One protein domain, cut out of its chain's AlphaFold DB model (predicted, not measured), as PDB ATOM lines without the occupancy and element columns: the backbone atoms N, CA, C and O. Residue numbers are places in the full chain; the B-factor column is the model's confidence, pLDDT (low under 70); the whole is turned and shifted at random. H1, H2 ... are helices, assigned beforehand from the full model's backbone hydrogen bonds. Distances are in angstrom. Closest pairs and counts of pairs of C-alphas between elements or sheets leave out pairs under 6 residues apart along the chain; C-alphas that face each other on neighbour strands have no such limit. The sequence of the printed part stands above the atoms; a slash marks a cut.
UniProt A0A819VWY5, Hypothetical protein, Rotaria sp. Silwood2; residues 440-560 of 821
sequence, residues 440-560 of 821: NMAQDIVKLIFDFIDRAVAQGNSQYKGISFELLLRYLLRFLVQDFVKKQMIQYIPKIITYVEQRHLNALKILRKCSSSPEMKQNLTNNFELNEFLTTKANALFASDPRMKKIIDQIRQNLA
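This is residues 440 to 560 of the 821 residues of the protein "Hypothetical protein" of Rotaria sp. Silwood2 (UniProt A0A819VWY5). Three helical hairpins, H1 with H2, H4 with H5 and H7 with H8, are stacked side by side in a row, and short H3 and H6 join them at one end. H1, H4 and H7 make one layer and H2, H5 and H8 the other, with H5 the hub. The printed part has 121 residues with eight named helices, H1 to H8 in order, and no named strand: all helix. It is compact, with a radius of gyration of the C-alphas of 13.9 A and spans of 38 by 33 by 22 A.

H1, residues 441 to 458, and H2, 469 to 479, touch as a hairpin at a shallow tilt of 11 degrees, the C-alphas of Ala 456 and Phe 469 closest at 5.9 A. H3, 483 to 487, touches H1's residues 442 to 446 alone, closest at C-alphas 442 and 485, 5.2 A. H4, 490 to 501, and H5, 505 to 515, form a hairpin at a steep 38 degrees, with C-alphas 500 and 507 closest at 5.5 A. H2 and H5 touch, closest at C-alphas 477 and 510, 5.6 A. H6 is 518 to 525, and its Met 520 C-alpha is 6.5 A from that of Lys 487, the closest pair with H3, which it touches. H7, 528 to 542, and H8, 546 to 559, form a hairpin at 23 degrees, closest at C-alphas 542 and 549, 5.6 A. H4, H5, H7 and H8 are an up and down bundle, each running against the one before. H5 and H8 touch, closest at C-alphas 512 and 555, 5.3 A. Every O i to N i+4 pair is within hydrogen-bond range in H1, H2, H3, H5 and H8, against 6 of 8 in H4, 2 of 4 in H6 and 8 of 11 in H7.

H1 spans 25.4 A from C-alpha 441 at (-27.936, -27.860, 11.019), H7 20.1 A, and H8 20.0 A to C-alpha 559 at (-16.987, -10.363, -7.178).

The C-alphas of Asn 440 and Ser 544 are farthest apart, 41.2 A. The printed part has no cut, no link is long, and no printed residue has a pLDDT under 70.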
ATOM      1  N   ASN A 440     -31.869 -27.905   9.460       83.56
ATOM      2  CA  ASN A 440     -31.378 -26.570   9.825       83.56
ATOM      3  C   ASN A 440     -29.958 -26.581  10.417       83.56
ATOM      4  O   ASN A 440     -29.486 -25.555  10.889       83.56
ATOM      5  N   MET A 441     -29.245 -27.711  10.376       83.19
ATOM      6  CA  MET A 441     -27.936 -27.860  11.019       83.19
ATOM      7  C   MET A 441     -26.915 -26.806  10.570       83.19
ATOM      8  O   MET A 441     -26.199 -26.252  11.397       83.19
ATOM      9  N   ALA A 442     -26.856 -26.503   9.271       85.00
ATOM     10  CA  ALA A 442     -25.960 -25.475   8.742       85.00
ATOM     11  C   ALA A 442     -26.233 -24.100   9.371       85.00
ATOM     12  O   ALA A 442     -25.307 -23.390   9.757       85.00
ATOM     13  N   GLN A 443     -27.515 -23.751   9.495       87.94
ATOM     14  CA  GLN A 443     -27.956 -22.508  10.114       87.94
ATOM     15  C   GLN A 443     -27.640 -22.508  11.612       87.94
ATOM     16  O   GLN A 443     -27.122 -21.516  12.117       87.94
ATOM     17  N   ASP A 444     -27.893 -23.621  12.304       86.75
ATOM     18  CA  ASP A 444     -27.628 -23.773  13.735       86.75
ATOM     19  C   ASP A 444     -26.133 -23.646  14.051       86.75
ATOM     20  O   ASP A 444     -25.777 -22.940  14.991       86.75
ATOM     21  N   ILE A 445     -25.251 -24.263  13.250       88.06
ATOM     22  CA  ILE A 445     -23.793 -24.136  13.401       88.06
ATOM     23  C   ILE A 445     -23.372 -22.679  13.227       88.06
ATOM     24  O   ILE A 445     -22.699 -22.136  14.101       88.06
ATOM     25  N   VAL A 446     -23.755 -22.039  12.117       91.62
ATOM     26  CA  VAL A 446     -23.334 -20.659  11.831       91.62
ATOM     27  C   VAL A 446     -23.859 -19.716  12.908       91.62
ATOM     28  O   VAL A 446     -23.079 -18.958  13.482       91.62
ATOM     29  N   LYS A 447     -25.148 -19.813  13.247       92.19
ATOM     30  CA  LYS A 447     -25.763 -19.008  14.306       92.19
ATOM     31  C   LYS A 447     -25.035 -19.180  15.631       92.19
ATOM     32  O   LYS A 447     -24.692 -18.190  16.263       92.19
ATOM     33  N   LEU A 448     -24.747 -20.417  16.016       91.19
ATOM     34  CA  LEU A 448     -24.075 -20.702  17.272       91.19
ATOM     35  C   LEU A 448     -22.636 -20.172  17.311       91.19
ATOM     36  O   LEU A 448     -22.213 -19.646  18.339       91.19
ATOM     37  N   ILE A 449     -21.883 -20.261  16.207       93.69
ATOM     38  CA  ILE A 449     -20.546 -19.651  16.140       93.69
ATOM     39  C   ILE A 449     -20.651 -18.139  16.336       93.69
ATOM     40  O   ILE A 449     -19.885 -17.583  17.119       93.69
ATOM     41  N   PHE A 450     -21.607 -17.478  15.679       94.44
ATOM     42  CA  PHE A 450     -21.802 -16.039  15.848       94.44
ATOM     43  C   PHE A 450     -22.268 -15.657  17.254       94.44
ATOM     44  O   PHE A 450     -21.761 -14.675  17.785       94.44
ATOM     45  N   ASP A 451     -23.127 -16.451  17.895       93.12
ATOM     46  CA  ASP A 451     -23.508 -16.239  19.297       93.12
ATOM     47  C   ASP A 451     -22.271 -16.287  20.217       93.12
ATOM     48  O   ASP A 451     -22.156 -15.507  21.163       93.12
ATOM     49  N   PHE A 452     -21.314 -17.180  19.944       93.00
ATOM     50  CA  PHE A 452     -20.056 -17.253  20.692       93.00
ATOM     51  C   PHE A 452     -19.077 -16.135  20.347       93.00
ATOM     52  O   PHE A 452     -18.401 -15.639  21.246       93.00
ATOM     53  N   ILE A 453     -19.020 -15.713  19.083       93.56
ATOM     54  CA  ILE A 453     -18.238 -14.548  18.665       93.56
ATOM     55  C   ILE A 453     -18.762 -13.292  19.364       93.56
ATOM     56  O   ILE A 453     -17.973 -12.569  19.962       93.56
ATOM     57  N   ASP A 454     -20.075 -13.062  19.362       91.88
ATOM     58  CA  ASP A 454     -20.693 -11.901  20.008       91.88
ATOM     59  C   ASP A 454     -20.377 -11.875  21.510       91.88
ATOM     60  O   ASP A 454     -20.032 -10.829  22.059       91.88
ATOM     61  N   ARG A 455     -20.413 -13.037  22.177       90.94
ATOM     62  CA  ARG A 455     -20.012 -13.155  23.588       90.94
ATOM     63  C   ARG A 455     -18.520 -12.927  23.801       90.94
ATOM     64  O   ARG A 455     -18.160 -12.328  24.808       90.94
ATOM     65  N   ALA A 456     -17.666 -13.377  22.882       89.00
ATOM     66  CA  ALA A 456     -16.229 -13.130  22.954       89.00
ATOM     67  C   ALA A 456     -15.896 -11.646  22.748       89.00
ATOM     68  O   ALA A 456     -15.031 -11.122  23.435       89.00
ATOM     69  N   VAL A 457     -16.598 -10.960  21.842       87.62
ATOM     70  CA  VAL A 457     -16.442  -9.518  21.590       87.62
ATOM     71  C   VAL A 457     -16.975  -8.686  22.756       87.62
ATOM     72  O   VAL A 457     -16.363  -7.688  23.124       87.62
ATOM     73  N   ALA A 458     -18.089  -9.100  23.367       86.62
ATOM     74  CA  ALA A 458     -18.615  -8.463  24.575       86.62
ATOM     75  C   ALA A 458     -17.675  -8.617  25.788       86.62
ATOM     76  O   ALA A 458     -17.799  -7.879  26.765       86.62
ATOM     77  N   GLN A 459     -16.750  -9.577  25.730       80.62
ATOM     78  CA  GLN A 459     -15.747  -9.829  26.752       80.62
ATOM     79  C   GLN A 459     -14.485  -8.985  26.510       80.62
ATOM     80  O   GLN A 459     -13.936  -8.943  25.410       80.62
ATOM     81  N   GLY A 460     -13.974  -8.337  27.563       72.50
ATOM     82  CA  GLY A 460     -12.856  -7.383  27.467       72.50
ATOM     83  C   GLY A 460     -11.516  -7.998  27.040       72.50
ATOM     84  O   GLY A 460     -10.601  -7.271  26.665       72.50
ATOM     85  N   ASN A 461     -11.395  -9.329  27.068       77.31
ATOM     86  CA  ASN A 461     -10.203 -10.063  26.633       77.31
ATOM     87  C   ASN A 461     -10.337 -10.708  25.235       77.31
ATOM     88  O   ASN A 461      -9.446 -11.458  24.836       77.31
ATOM     89  N   SER A 462     -11.444 -10.474  24.518       85.06
ATOM     90  CA  SER A 462     -11.729 -11.084  23.207       85.06
ATOM     91  C   SER A 462     -11.713 -12.622  23.204       85.06
ATOM     92  O   SER A 462     -11.333 -13.259  22.216       85.06
ATOM     93  N   GLN A 463     -12.105 -13.247  24.312       85.25
ATOM     94  CA  GLN A 463     -12.275 -14.695  24.435       85.25
ATOM     95  C   GLN A 463     -13.666 -15.007  24.971       85.25
ATOM     96  O   GLN A 463     -14.297 -14.160  25.580       85.25
ATOM     97  N   TYR A 464     -14.144 -16.230  24.772       85.44
ATOM     98  CA  TYR A 464     -15.336 -16.747  25.434       85.44
ATOM     99  C   TYR A 464     -15.066 -18.168  25.927       85.44
ATOM    100  O   TYR A 464     -14.651 -19.033  25.154       85.44
ATOM    101  N   LYS A 465     -15.236 -18.407  27.236       81.69
ATOM    102  CA  LYS A 465     -14.918 -19.690  27.906       81.69
ATOM    103  C   LYS A 465     -13.510 -20.225  27.575       81.69
ATOM    104  O   LYS A 465     -13.301 -21.431  27.438       81.69
ATOM    105  N   GLY A 466     -12.540 -19.314  27.462       76.56
ATOM    106  CA  GLY A 466     -11.134 -19.616  27.162       76.56
ATOM    107  C   GLY A 466     -10.816 -19.857  25.682       76.56
ATOM    108  O   GLY A 466      -9.692 -20.239  25.367       76.56
ATOM    109  N   ILE A 467     -11.776 -19.652  24.775       82.19
ATOM    110  CA  ILE A 467     -11.576 -19.738  23.323       82.19
ATOM    111  C   ILE A 467     -11.500 -18.329  22.755       82.19
ATOM    112  O   ILE A 467     -12.412 -17.532  22.957       82.19
ATOM    113  N   SER A 468     -10.410 -18.014  22.055       88.12
ATOM    114  CA  SER A 468     -10.218 -16.689  21.469       88.12
ATOM    115  C   SER A 468     -11.152 -16.437  20.290       88.12
ATOM    116  O   SER A 468     -11.515 -17.352  19.548       88.12
ATOM    117  N   PHE A 469     -11.485 -15.165  20.091       91.75
ATOM    118  CA  PHE A 469     -12.210 -14.668  18.927       91.75
ATOM    119  C   PHE A 469     -11.614 -15.183  17.602       91.75
ATOM    120  O   PHE A 469     -12.336 -15.701  16.751       91.75
ATOM    121  N   GLU A 470     -10.285 -15.143  17.460       91.44
ATOM    122  CA  GLU A 470      -9.588 -15.646  16.266       91.44
ATOM    123  C   GLU A 470      -9.814 -17.139  16.024       91.44
ATOM    124  O   GLU A 470     -10.002 -17.582  14.887       91.44
ATOM    125  N   LEU A 471      -9.835 -17.932  17.095       88.62
ATOM    126  CA  LEU A 471     -10.056 -19.367  16.993       88.62
ATOM    127  C   LEU A 471     -11.511 -19.687  16.609       88.62
ATOM    128  O   LEU A 471     -11.744 -20.609  15.826       88.62
ATOM    129  N   LEU A 472     -12.483 -18.886  17.066       93.00
ATOM    130  CA  LEU A 472     -13.886 -18.997  16.640       93.00
ATOM    131  C   LEU A 472     -14.057 -18.696  15.144       93.00
ATOM    132  O   LEU A 472     -14.736 -19.450  14.440       93.00
ATOM    133  N   LEU A 473     -13.395 -17.653  14.629       94.00
ATOM    134  CA  LEU A 473     -13.376 -17.365  13.190       94.00
ATOM    135  C   LEU A 473     -12.725 -18.502  12.394       94.00
ATOM    136  O   LEU A 473     -13.211 -18.873  11.324       94.00
ATOM    137  N   ARG A 474     -11.654 -19.106  12.921       90.12
ATOM    138  CA  ARG A 474     -11.010 -20.267  12.294       90.12
ATOM    139  C   ARG A 474     -11.952 -21.476  12.222       90.12
ATOM    140  O   ARG A 474     -11.977 -22.144  11.188       90.12
ATOM    141  N   TYR A 475     -12.757 -21.744  13.253       90.62
ATOM    142  CA  TYR A 475     -13.770 -22.809  13.200       90.62
ATOM    143  C   TYR A 475     -14.810 -22.548  12.110       90.62
ATOM    144  O   TYR A 475     -15.111 -23.444  11.322       90.62
ATOM    145  N   LEU A 476     -15.305 -21.310  12.009       93.00
ATOM    146  CA  LEU A 476     -16.237 -20.923  10.951       93.00
ATOM    147  C   LEU A 476     -15.634 -21.142   9.561       93.00
ATOM    148  O   LEU A 476     -16.249 -21.778   8.708       93.00
ATOM    149  N   LEU A 477     -14.394 -20.696   9.352       89.81
ATOM    150  CA  LEU A 477     -13.674 -20.853   8.089       89.81
ATOM    151  C   LEU A 477     -13.557 -22.321   7.636       89.81
ATOM    152  O   LEU A 477     -13.608 -22.605   6.429       89.81
ATOM    153  N   ARG A 478     -13.403 -23.252   8.586       86.75
ATOM    154  CA  ARG A 478     -13.347 -24.697   8.316       86.75
ATOM    155  C   ARG A 478     -14.705 -25.266   7.898       86.75
ATOM    156  O   ARG A 478     -14.751 -26.100   7.001       86.75
ATOM    157  N   PHE A 479     -15.812 -24.759   8.439       87.25
ATOM    158  CA  PHE A 479     -17.154 -25.173   8.009       87.25
ATOM    159  C   PHE A 479     -17.573 -24.605   6.643       87.25
ATOM    160  O   PHE A 479     -18.363 -25.229   5.934       87.25
ATOM    161  N   LEU A 480     -17.000 -23.476   6.212       86.06
ATOM    162  CA  LEU A 480     -17.287 -22.836   4.916       86.06
ATOM    163  C   LEU A 480     -16.709 -23.569   3.692       86.06
ATOM    164  O   LEU A 480     -16.607 -22.993   2.612       86.06
ATOM    165  N   VAL A 481     -16.318 -24.836   3.829       76.75
ATOM    166  CA  VAL A 481     -16.022 -25.700   2.675       76.75
ATOM    167  C   VAL A 481     -17.297 -25.968   1.862       76.75
ATOM    168  O   VAL A 481     -17.226 -26.120   0.649       76.75
ATOM    169  N   GLN A 482     -18.464 -25.961   2.511       76.69
ATOM    170  CA  GLN A 482     -19.738 -26.338   1.906       76.69
ATOM    171  C   GLN A 482     -20.575 -25.129   1.470       76.69
ATOM    172  O   GLN A 482     -20.865 -24.255   2.288       76.69
ATOM    173  N   ASP A 483     -21.042 -25.101   0.218       80.12
ATOM    174  CA  ASP A 483     -21.807 -23.962  -0.322       80.12
ATOM    175  C   ASP A 483     -23.117 -23.689   0.436       80.12
ATOM    176  O   ASP A 483     -23.446 -22.536   0.718       80.12
ATOM    177  N   PHE A 484     -23.824 -24.728   0.889       81.31
ATOM    178  CA  PHE A 484     -25.049 -24.539   1.674       81.31
ATOM    179  C   PHE A 484     -24.787 -23.934   3.070       81.31
ATOM    180  O   PHE A 484     -25.681 -23.289   3.621       81.31
ATOM    181  N   VAL A 485     -23.581 -24.101   3.640       86.38
ATOM    182  CA  VAL A 485     -23.158 -23.406   4.873       86.38
ATOM    183  C   VAL A 485     -22.846 -21.948   4.554       86.38
ATOM    184  O   VAL A 485     -23.301 -21.059   5.270       86.38
ATOM    185  N   LYS A 486     -22.143 -21.686   3.443       88.62
ATOM    186  CA  LYS A 486     -21.859 -20.319   2.973       88.62
ATOM    187  C   LYS A 486     -23.149 -19.518   2.780       88.62
ATOM    188  O   LYS A 486     -23.229 -18.379   3.220       88.62
ATOM    189  N   LYS A 487     -24.214 -20.129   2.255       87.31
ATOM    190  CA  LYS A 487     -25.534 -19.484   2.130       87.31
ATOM    191  C   LYS A 487     -26.083 -18.928   3.454       87.31
ATOM    192  O   LYS A 487     -26.747 -17.895   3.451       87.31
ATOM    193  N   GLN A 488     -25.778 -19.559   4.588       91.06
ATOM    194  CA  GLN A 488     -26.212 -19.085   5.910       91.06
ATOM    195  C   GLN A 488     -25.430 -17.849   6.391       91.06
ATOM    196  O   GLN A 488     -25.846 -17.186   7.339       91.06
ATOM    197  N   MET A 489     -24.321 -17.503   5.729       92.75
ATOM    198  CA  MET A 489     -23.484 -16.350   6.071       92.75
ATOM    199  C   MET A 489     -24.069 -15.010   5.636       92.75
ATOM    200  O   MET A 489     -23.610 -13.992   6.140       92.75
ATOM    201  N   ILE A 490     -25.056 -14.984   4.729       89.00
ATOM    202  CA  ILE A 490     -25.573 -13.747   4.112       89.00
ATOM    203  C   ILE A 490     -25.934 -12.696   5.174       89.00
ATOM    204  O   ILE A 490     -25.503 -11.551   5.076       89.00
ATOM    205  N   GLN A 491     -26.651 -13.099   6.227       90.06
ATOM    206  CA  GLN A 491     -27.077 -12.193   7.302       90.06
ATOM    207  C   GLN A 491     -25.936 -11.710   8.216       90.06
ATOM    208  O   GLN A 491     -26.119 -10.778   8.991       90.06
ATOM    209  N   TYR A 492     -24.766 -12.345   8.143       93.88
ATOM    210  CA  TYR A 492     -23.607 -12.041   8.978       93.88
ATOM    211  C   TYR A 492     -22.478 -11.324   8.228       93.88
ATOM    212  O   TYR A 492     -21.494 -10.931   8.854       93.88
ATOM    213  N   ILE A 493     -22.610 -11.117   6.912       92.75
ATOM    214  CA  ILE A 493     -21.634 -10.370   6.101       92.75
ATOM    215  C   ILE A 493     -21.301  -8.988   6.695       92.75
ATOM    216  O   ILE A 493     -20.106  -8.717   6.821       92.75
ATOM    217  N   PRO A 494     -22.271  -8.167   7.157       93.06
ATOM    218  CA  PRO A 494     -21.969  -6.872   7.777       93.06
ATOM    219  C   PRO A 494     -21.006  -6.994   8.968       93.06
ATOM    220  O   PRO A 494     -19.997  -6.296   9.044       93.06
ATOM    221  N   LYS A 495     -21.259  -7.962   9.864       93.75
ATOM    222  CA  LYS A 495     -20.395  -8.228  11.027       93.75
ATOM    223  C   LYS A 495     -18.998  -8.674  10.606       93.75
ATOM    224  O   LYS A 495     -18.010  -8.219  11.173       93.75
ATOM    225  N   ILE A 496     -18.906  -9.554   9.606       95.25
ATOM    226  CA  ILE A 496     -17.614 -10.002   9.085       95.25
ATOM    227  C   ILE A 496     -16.822  -8.821   8.512       95.25
ATOM    228  O   ILE A 496     -15.625  -8.742   8.771       95.25
ATOM    229  N   ILE A 497     -17.461  -7.888   7.796       93.69
ATOM    230  CA  ILE A 497     -16.795  -6.680   7.284       93.69
ATOM    231  C   ILE A 497     -16.225  -5.853   8.440       93.69
ATOM    232  O   ILE A 497     -15.057  -5.482   8.379       93.69
ATOM    233  N   THR A 498     -16.982  -5.651   9.524       93.69
ATOM    234  CA  THR A 498     -16.474  -4.971  10.730       93.69
ATOM    235  C   THR A 498     -15.212  -5.644  11.278       93.69
ATOM    236  O   THR A 498     -14.240  -4.969  11.614       93.69
ATOM    237  N   TYR A 499     -15.178  -6.977  11.327       93.94
ATOM    238  CA  TYR A 499     -13.993  -7.709  11.790       93.94
ATOM    239  C   TYR A 499     -12.819  -7.614  10.808       93.94
ATOM    240  O   TYR A 499     -11.660  -7.581  11.220       93.94
ATOM    241  N   VAL A 500     -13.091  -7.531   9.504       93.25
ATOM    242  CA  VAL A 500     -12.047  -7.264   8.510       93.25
ATOM    243  C   VAL A 500     -11.484  -5.856   8.684       93.25
ATOM    244  O   VAL A 500     -10.267  -5.702   8.670       93.25
ATOM    245  N   GLU A 501     -12.315  -4.840   8.915       91.69
ATOM    246  CA  GLU A 501     -11.850  -3.474   9.203       91.69
ATOM    247  C   GLU A 501     -10.953  -3.416  10.454       91.69
ATOM    248  O   GLU A 501      -9.993  -2.648  10.494       91.69
ATOM    249  N   GLN A 502     -11.194  -4.299  11.427       90.88
ATOM    250  CA  GLN A 502     -10.355  -4.512  12.616       90.88
ATOM    251  C   GLN A 502      -9.078  -5.340  12.349       90.88
ATOM    252  O   GLN A 502      -8.335  -5.652  13.275       90.88
ATOM    253  N   ARG A 503      -8.776  -5.648  11.080       89.88
ATOM    254  CA  ARG A 503      -7.585  -6.381  10.604       89.88
ATOM    255  C   ARG A 503      -7.515  -7.849  11.053       89.88
ATOM    256  O   ARG A 503      -6.427  -8.412  11.157       89.88
ATOM    257  N   HIS A 504      -8.659  -8.506  11.254       91.38
ATOM    258  CA  HIS A 504      -8.701  -9.943  11.542       91.38
ATOM    259  C   HIS A 504      -8.531 -10.790  10.266       91.38
ATOM    260  O   HIS A 504      -9.416 -10.849   9.405       91.38
ATOM    261  N   LEU A 505      -7.406 -11.512  10.148       90.38
ATOM    262  CA  LEU A 505      -7.062 -12.303   8.952       90.38
ATOM    263  C   LEU A 505      -8.094 -13.399   8.646       90.38
ATOM    264  O   LEU A 505      -8.432 -13.634   7.483       90.38
ATOM    265  N   ASN A 506      -8.607 -14.084   9.671       92.50
ATOM    266  CA  ASN A 506      -9.582 -15.157   9.473       92.50
ATOM    267  C   ASN A 506     -10.925 -14.623   8.951       92.50
ATOM    268  O   ASN A 506     -11.545 -15.282   8.117       92.50
ATOM    269  N   ALA A 507     -11.339 -13.416   9.354       94.75
ATOM    270  CA  ALA A 507     -12.532 -12.755   8.816       94.75
ATOM    271  C   ALA A 507     -12.367 -12.449   7.318       94.75
ATOM    272  O   ALA A 507     -13.277 -12.680   6.519       94.75
ATOM    273  N   LEU A 508     -11.168 -12.028   6.915       92.75
ATOM    274  CA  LEU A 508     -10.853 -11.761   5.517       92.75
ATOM    275  C   LEU A 508     -10.846 -13.055   4.679       92.75
ATOM    276  O   LEU A 508     -11.423 -13.105   3.592       92.75
ATOM    277  N   LYS A 509     -10.278 -14.145   5.217       92.00
ATOM    278  CA  LYS A 509     -10.340 -15.486   4.604       92.00
ATOM    279  C   LYS A 509     -11.783 -16.006   4.487       92.00
ATOM    280  O   LYS A 509     -12.101 -16.676   3.502       92.00
ATOM    281  N   ILE A 510     -12.656 -15.690   5.450       94.12
ATOM    282  CA  ILE A 510     -14.091 -16.009   5.397       94.12
ATOM    283  C   ILE A 510     -14.756 -15.279   4.223       94.12
ATOM    284  O   ILE A 510     -15.404 -15.939   3.411       94.12
ATOM    285  N   LEU A 511     -14.545 -13.962   4.071       93.31
ATOM    286  CA  LEU A 511     -15.087 -13.215   2.923       93.31
ATOM    287  C   LEU A 511     -14.607 -13.788   1.590       93.31
ATOM    288  O   LEU A 511     -15.422 -13.942   0.685       93.31
ATOM    289  N   ARG A 512     -13.328 -14.171   1.487       92.81
ATOM    290  CA  ARG A 512     -12.790 -14.836   0.288       92.81
ATOM    291  C   ARG A 512     -13.521 -16.137  -0.040       92.81
ATOM    292  O   ARG A 512     -13.878 -16.362  -1.190       92.81
ATOM    293  N   LYS A 513     -13.756 -17.001   0.954       89.62
ATOM    294  CA  LYS A 513     -14.489 -18.261   0.730       89.62
ATOM    295  C   LYS A 513     -15.951 -18.037   0.349       89.62
ATOM    296  O   LYS A 513     -16.510 -18.832  -0.402       89.62
ATOM    297  N   CYS A 514     -16.578 -16.995   0.889       90.50
ATOM    298  CA  CYS A 514     -17.940 -16.628   0.522       90.50
ATOM    299  C   CYS A 514     -17.994 -16.058  -0.902       90.50
ATOM    300  O   CYS A 514     -18.882 -16.433  -1.659       90.50
ATOM    301  N   SER A 515     -17.036 -15.210  -1.293       89.25
ATOM    302  CA  SER A 515     -17.010 -14.604  -2.630       89.25
ATOM    303  C   SER A 515     -16.755 -15.610  -3.747       89.25
ATOM    304  O   SER A 515     -17.275 -15.418  -4.841       89.25
ATOM    305  N   SER A 516     -16.031 -16.701  -3.480       83.94
ATOM    306  CA  SER A 516     -15.817 -17.763  -4.470       83.94
ATOM    307  C   SER A 516     -17.040 -18.659  -4.707       83.94
ATOM    308  O   SER A 516     -17.021 -19.498  -5.601       83.94
ATOM    309  N   SER A 517     -18.116 -18.525  -3.922       83.19
ATOM    310  CA  SER A 517     -19.316 -19.349  -4.096       83.19
ATOM    311  C   SER A 517     -20.256 -18.761  -5.158       83.19
ATOM    312  O   SER A 517     -20.727 -17.629  -4.983       83.19
ATOM    313  N   PRO A 518     -20.623 -19.522  -6.211       77.75
ATOM    314  CA  PRO A 518     -21.513 -19.038  -7.269       77.75
ATOM    315  C   PRO A 518     -22.872 -18.557  -6.748       77.75
ATOM    316  O   PRO A 518     -23.395 -17.548  -7.215       77.75
ATOM    317  N   GLU A 519     -23.430 -19.240  -5.742       77.62
ATOM    318  CA  GLU A 519     -24.720 -18.880  -5.138       77.62
ATOM    319  C   GLU A 519     -24.655 -17.585  -4.312       77.62
ATOM    320  O   GLU A 519     -25.657 -16.883  -4.157       77.62
ATOM    321  N   MET A 520     -23.482 -17.256  -3.765       83.44
ATOM    322  CA  MET A 520     -23.296 -16.047  -2.964       83.44
ATOM    323  C   MET A 520     -22.925 -14.828  -3.801       83.44
ATOM    324  O   MET A 520     -23.226 -13.717  -3.366       83.44
ATOM    325  N   LYS A 521     -22.311 -15.014  -4.978       84.06
ATOM    326  CA  LYS A 521     -21.773 -13.932  -5.820       84.06
ATOM    327  C   LYS A 521     -22.786 -12.806  -6.026       84.06
ATOM    328  O   LYS A 521     -22.500 -11.671  -5.675       84.06
ATOM    329  N   GLN A 522     -24.012 -13.121  -6.449       81.38
ATOM    330  CA  GLN A 522     -25.055 -12.107  -6.661       81.38
ATOM    331  C   GLN A 522     -25.428 -11.343  -5.375       81.38
ATOM    332  O   GLN A 522     -25.608 -10.127  -5.408       81.38
ATOM    333  N   ASN A 523     -25.524 -12.035  -4.235       86.00
ATOM    334  CA  ASN A 523     -25.849 -11.405  -2.951       86.00
ATOM    335  C   ASN A 523     -24.715 -10.499  -2.453       86.00
ATOM    336  O   ASN A 523     -24.978  -9.448  -1.877       86.00
ATOM    337  N   LEU A 524     -23.464 -10.899  -2.683       88.44
ATOM    338  CA  LEU A 524     -22.281 -10.144  -2.277       88.44
ATOM    339  C   LEU A 524     -22.016  -8.951  -3.200       88.44
ATOM    340  O   LEU A 524     -21.740  -7.869  -2.698       88.44
ATOM    341  N   THR A 525     -22.175  -9.102  -4.517       86.00
ATOM    342  CA  THR A 525     -22.059  -7.991  -5.479       86.00
ATOM    343  C   THR A 525     -23.111  -6.909  -5.218       86.00
ATOM    344  O   THR A 525     -22.836  -5.731  -5.411       86.00
ATOM    345  N   ASN A 526     -24.294  -7.279  -4.720       85.44
ATOM    346  CA  ASN A 526     -25.344  -6.327  -4.344       85.44
ATOM    347  C   ASN A 526     -25.198  -5.776  -2.912       85.44
ATOM    348  O   ASN A 526     -25.998  -4.935  -2.499       85.44
ATOM    349  N   ASN A 527     -24.213  -6.236  -2.133       88.50
ATOM    350  CA  ASN A 527     -24.014  -5.774  -0.765       88.50
ATOM    351  C   ASN A 527     -23.285  -4.417  -0.763       88.50
ATOM    352  O   ASN A 527     -22.100  -4.326  -1.090       88.50
ATOM    353  N   PHE A 528     -24.012  -3.359  -0.392       88.12
ATOM    354  CA  PHE A 528     -23.501  -1.985  -0.380       88.12
ATOM    355  C   PHE A 528     -22.269  -1.821   0.522       88.12
ATOM    356  O   PHE A 528     -21.268  -1.261   0.086       88.12
ATOM    357  N   GLU A 529     -22.315  -2.363   1.740       88.94
ATOM    358  CA  GLU A 529     -21.247  -2.237   2.740       88.94
ATOM    359  C   GLU A 529     -19.949  -2.903   2.268       88.94
ATOM    360  O   GLU A 529     -18.859  -2.356   2.438       88.94
ATOM    361  N   LEU A 530     -20.055  -4.071   1.626       91.00
ATOM    362  CA  LEU A 530     -18.913  -4.792   1.071       91.00
ATOM    363  C   LEU A 530     -18.267  -4.005  -0.068       91.00
ATOM    364  O   LEU A 530     -17.044  -3.867  -0.104       91.00
ATOM    365  N   ASN A 531     -19.076  -3.476  -0.987       88.88
ATOM    366  CA  ASN A 531     -18.582  -2.671  -2.102       88.88
ATOM    367  C   ASN A 531     -17.931  -1.372  -1.617       88.88
ATOM    368  O   ASN A 531     -16.852  -1.014  -2.096       88.88
ATOM    369  N   GLU A 532     -18.539  -0.690  -0.645       89.88
ATOM    370  CA  GLU A 532     -17.965   0.493  -0.004       89.88
ATOM    371  C   GLU A 532     -16.608   0.154   0.622       89.88
ATOM    372  O   GLU A 532     -15.605   0.800   0.312       89.88
ATOM    373  N   PHE A 533     -16.538  -0.906   1.430       92.88
ATOM    374  CA  PHE A 533     -15.299  -1.357   2.058       92.88
ATOM    375  C   PHE A 533     -14.203  -1.683   1.024       92.88
ATOM    376  O   PHE A 533     -13.079  -1.182   1.139       92.88
ATOM    377  N   LEU A 534     -14.517  -2.480  -0.005       90.94
ATOM    378  CA  LEU A 534     -13.549  -2.916  -1.019       90.94
ATOM    379  C   LEU A 534     -13.015  -1.759  -1.869       90.94
ATOM    380  O   LEU A 534     -11.850  -1.804  -2.273       90.94
ATOM    381  N   THR A 535     -13.833  -0.744  -2.156       87.12
ATOM    382  CA  THR A 535     -13.448   0.384  -3.020       87.12
ATOM    383  C   THR A 535     -12.762   1.509  -2.250       87.12
ATOM    384  O   THR A 535     -11.768   2.051  -2.731       87.12
ATOM    385  N   THR A 536     -13.244   1.837  -1.049       87.38
ATOM    386  CA  THR A 536     -12.815   3.046  -0.323       87.38
ATOM    387  C   THR A 536     -11.820   2.772   0.805       87.38
ATOM    388  O   THR A 536     -10.886   3.549   0.993       87.38
ATOM    389  N   LYS A 537     -11.973   1.665   1.545       90.06
ATOM    390  CA  LYS A 537     -11.229   1.416   2.795       90.06
ATOM    391  C   LYS A 537     -10.109   0.390   2.645       90.06
ATOM    392  O   LYS A 537      -9.022   0.585   3.187       90.06
ATOM    393  N   ALA A 538     -10.337  -0.688   1.893       88.81
ATOM    394  CA  ALA A 538      -9.445  -1.849   1.868       88.81
ATOM    395  C   ALA A 538      -8.006  -1.518   1.428       88.81
ATOM    396  O   ALA A 538      -7.048  -1.988   2.038       88.81
ATOM    397  N   ASN A 539      -7.831  -0.666   0.411       86.94
ATOM    398  CA  ASN A 539      -6.495  -0.275  -0.054       86.94
ATOM    399  C   ASN A 539      -5.732   0.534   1.000       86.94
ATOM    400  O   ASN A 539      -4.542   0.307   1.181       86.94
ATOM    401  N   ALA A 540      -6.406   1.438   1.717       87.81
ATOM    402  CA  ALA A 540      -5.776   2.223   2.776       87.81
ATOM    403  C   ALA A 540      -5.407   1.349   3.986       87.81
ATOM    404  O   ALA A 540      -4.321   1.492   4.542       87.81
ATOM    405  N   LEU A 541      -6.282   0.411   4.367       87.81
ATOM    406  CA  LEU A 541      -6.088  -0.453   5.535       87.81
ATOM    407  C   LEU A 541      -5.001  -1.523   5.342       87.81
ATOM    408  O   LEU A 541      -4.331  -1.888   6.312       87.81
ATOM    409  N   PHE A 542      -4.814  -2.026   4.118       90.25
ATOM    410  CA  PHE A 542      -3.932  -3.172   3.842       90.25
ATOM    411  C   PHE A 542      -2.797  -2.878   2.855       90.25
ATOM    412  O   PHE A 542      -2.103  -3.804   2.449       90.25
ATOM    413  N   ALA A 543      -2.546  -1.613   2.493       81.31
ATOM    414  CA  ALA A 543      -1.426  -1.249   1.613       81.31
ATOM    415  C   ALA A 543      -0.068  -1.785   2.100       81.31
ATOM    416  O   ALA A 543       0.775  -2.138   1.276       81.31
ATOM    417  N   SER A 544       0.131  -1.847   3.420       85.31
ATOM    418  CA  SER A 544       1.369  -2.296   4.064       85.31
ATOM    419  C   SER A 544       1.434  -3.797   4.360       85.31
ATOM    420  O   SER A 544       2.485  -4.259   4.793       85.31
ATOM    421  N   ASP A 545       0.357  -4.556   4.130       87.88
ATOM    422  CA  ASP A 545       0.300  -6.004   4.373       87.88
ATOM    423  C   ASP A 545       0.095  -6.751   3.039       87.88
ATOM    424  O   ASP A 545      -1.040  -6.865   2.556       87.88
ATOM    425  N   PRO A 546       1.175  -7.269   2.416       86.69
ATOM    426  CA  PRO A 546       1.095  -7.969   1.135       86.69
ATOM    427  C   PRO A 546       0.163  -9.187   1.166       86.69
ATOM    428  O   PRO A 546      -0.519  -9.466   0.176       86.69
ATOM    429  N   ARG A 547       0.089  -9.889   2.308       86.12
ATOM    430  CA  ARG A 547      -0.729 -11.096   2.474       86.12
ATOM    431  C   ARG A 547      -2.212 -10.744   2.455       86.12
ATOM    432  O   ARG A 547      -2.981 -11.361   1.716       86.12
ATOM    433  N   MET A 548      -2.626  -9.740   3.226       88.25
ATOM    434  CA  MET A 548      -4.025  -9.295   3.241       88.25
ATOM    435  C   MET A 548      -4.426  -8.624   1.928       88.25
ATOM    436  O   MET A 548      -5.526  -8.871   1.432       88.25
ATOM    437  N   LYS A 549      -3.524  -7.846   1.317       88.75
ATOM    438  CA  LYS A 549      -3.756  -7.234   0.004       88.75
ATOM    439  C   LYS A 549      -4.035  -8.286  -1.072       88.75
ATOM    440  O   LYS A 549      -5.035  -8.169  -1.776       88.75
ATOM    441  N   LYS A 550      -3.238  -9.362  -1.125       89.69
ATOM    442  CA  LYS A 550      -3.464 -10.497  -2.038       89.69
ATOM    443  C   LYS A 550      -4.869 -11.090  -1.874       89.69
ATOM    444  O   LYS A 550      -5.544 -11.353  -2.865       89.69
ATOM    445  N   ILE A 551      -5.337 -11.272  -0.636       89.38
ATOM    446  CA  ILE A 551      -6.680 -11.818  -0.373       89.38
ATOM    447  C   ILE A 551      -7.783 -10.834  -0.797       89.38
ATOM    448  O   ILE A 551      -8.792 -11.256  -1.359       89.38
ATOM    449  N   ILE A 552      -7.604  -9.534  -0.558       92.31
ATOM    450  CA  ILE A 552      -8.542  -8.497  -1.013       92.31
ATOM    451  C   ILE A 552      -8.651  -8.490  -2.541       92.31
ATOM    452  O   ILE A 552      -9.760  -8.424  -3.072       92.31
ATOM    453  N   ASP A 553      -7.530  -8.604  -3.250       88.19
ATOM    454  CA  ASP A 553      -7.523  -8.641  -4.712       88.19
ATOM    455  C   ASP A 553      -8.221  -9.905  -5.245       88.19
ATOM    456  O   ASP A 553      -9.015  -9.809  -6.180       88.19
ATOM    457  N   GLN A 554      -8.053 -11.056  -4.582       86.69
ATOM    458  CA  GLN A 554      -8.831 -12.272  -4.871       86.69
ATOM    459  C   GLN A 554     -10.339 -12.064  -4.649       86.69
ATOM    460  O   GLN A 554     -11.154 -12.487  -5.465       86.69
ATOM    461  N   ILE A 555     -10.743 -11.381  -3.571       91.00
ATOM    462  CA  ILE A 555     -12.163 -11.075  -3.325       91.00
ATOM    463  C   ILE A 555     -12.726 -10.192  -4.443       91.00
ATOM    464  O   ILE A 555     -13.820 -10.466  -4.934       91.00
ATOM    465  N   ARG A 556     -11.981  -9.165  -4.870       91.94
ATOM    466  CA  ARG A 556     -12.379  -8.291  -5.985       91.94
ATOM    467  C   ARG A 556     -12.531  -9.071  -7.284       91.94
ATOM    468  O   ARG A 556     -13.518  -8.871  -7.974       91.94
ATOM    469  N   GLN A 557     -11.602  -9.975  -7.589       88.00
ATOM    470  CA  GLN A 557     -11.676 -10.831  -8.776       88.00
ATOM    471  C   GLN A 557     -12.908 -11.744  -8.749       88.00
ATOM    472  O   GLN A 557     -13.619 -11.839  -9.745       88.00
ATOM    473  N   ASN A 558     -13.216 -12.346  -7.599       87.00
ATOM    474  CA  ASN A 558     -14.388 -13.212  -7.446       87.00
ATOM    475  C   ASN A 558     -15.719 -12.457  -7.623       87.00
ATOM    476  O   ASN A 558     -16.687 -13.020  -8.139       87.00
ATOM    477  N   LEU A 559     -15.778 -11.199  -7.169       86.12
ATOM    478  CA  LEU A 559     -16.987 -10.363  -7.178       86.12
ATOM    479  C   LEU A 559     -17.106  -9.443  -8.385       86.12
ATOM    480  O   LEU A 559     -18.178  -8.860  -8.573       86.12
ATOM    481  N   ALA A 560     -16.035  -9.301  -9.170       82.69
ATOM    482  CA  ALA A 560     -16.071  -8.546 -10.402       82.69
ATOM    483  C   ALA A 560     -17.277  -9.041 -11.208       82.69
ATOM    484  O   ALA A 560     -17.490 -10.266 -11.304       82.69
TER     485      ALA A 560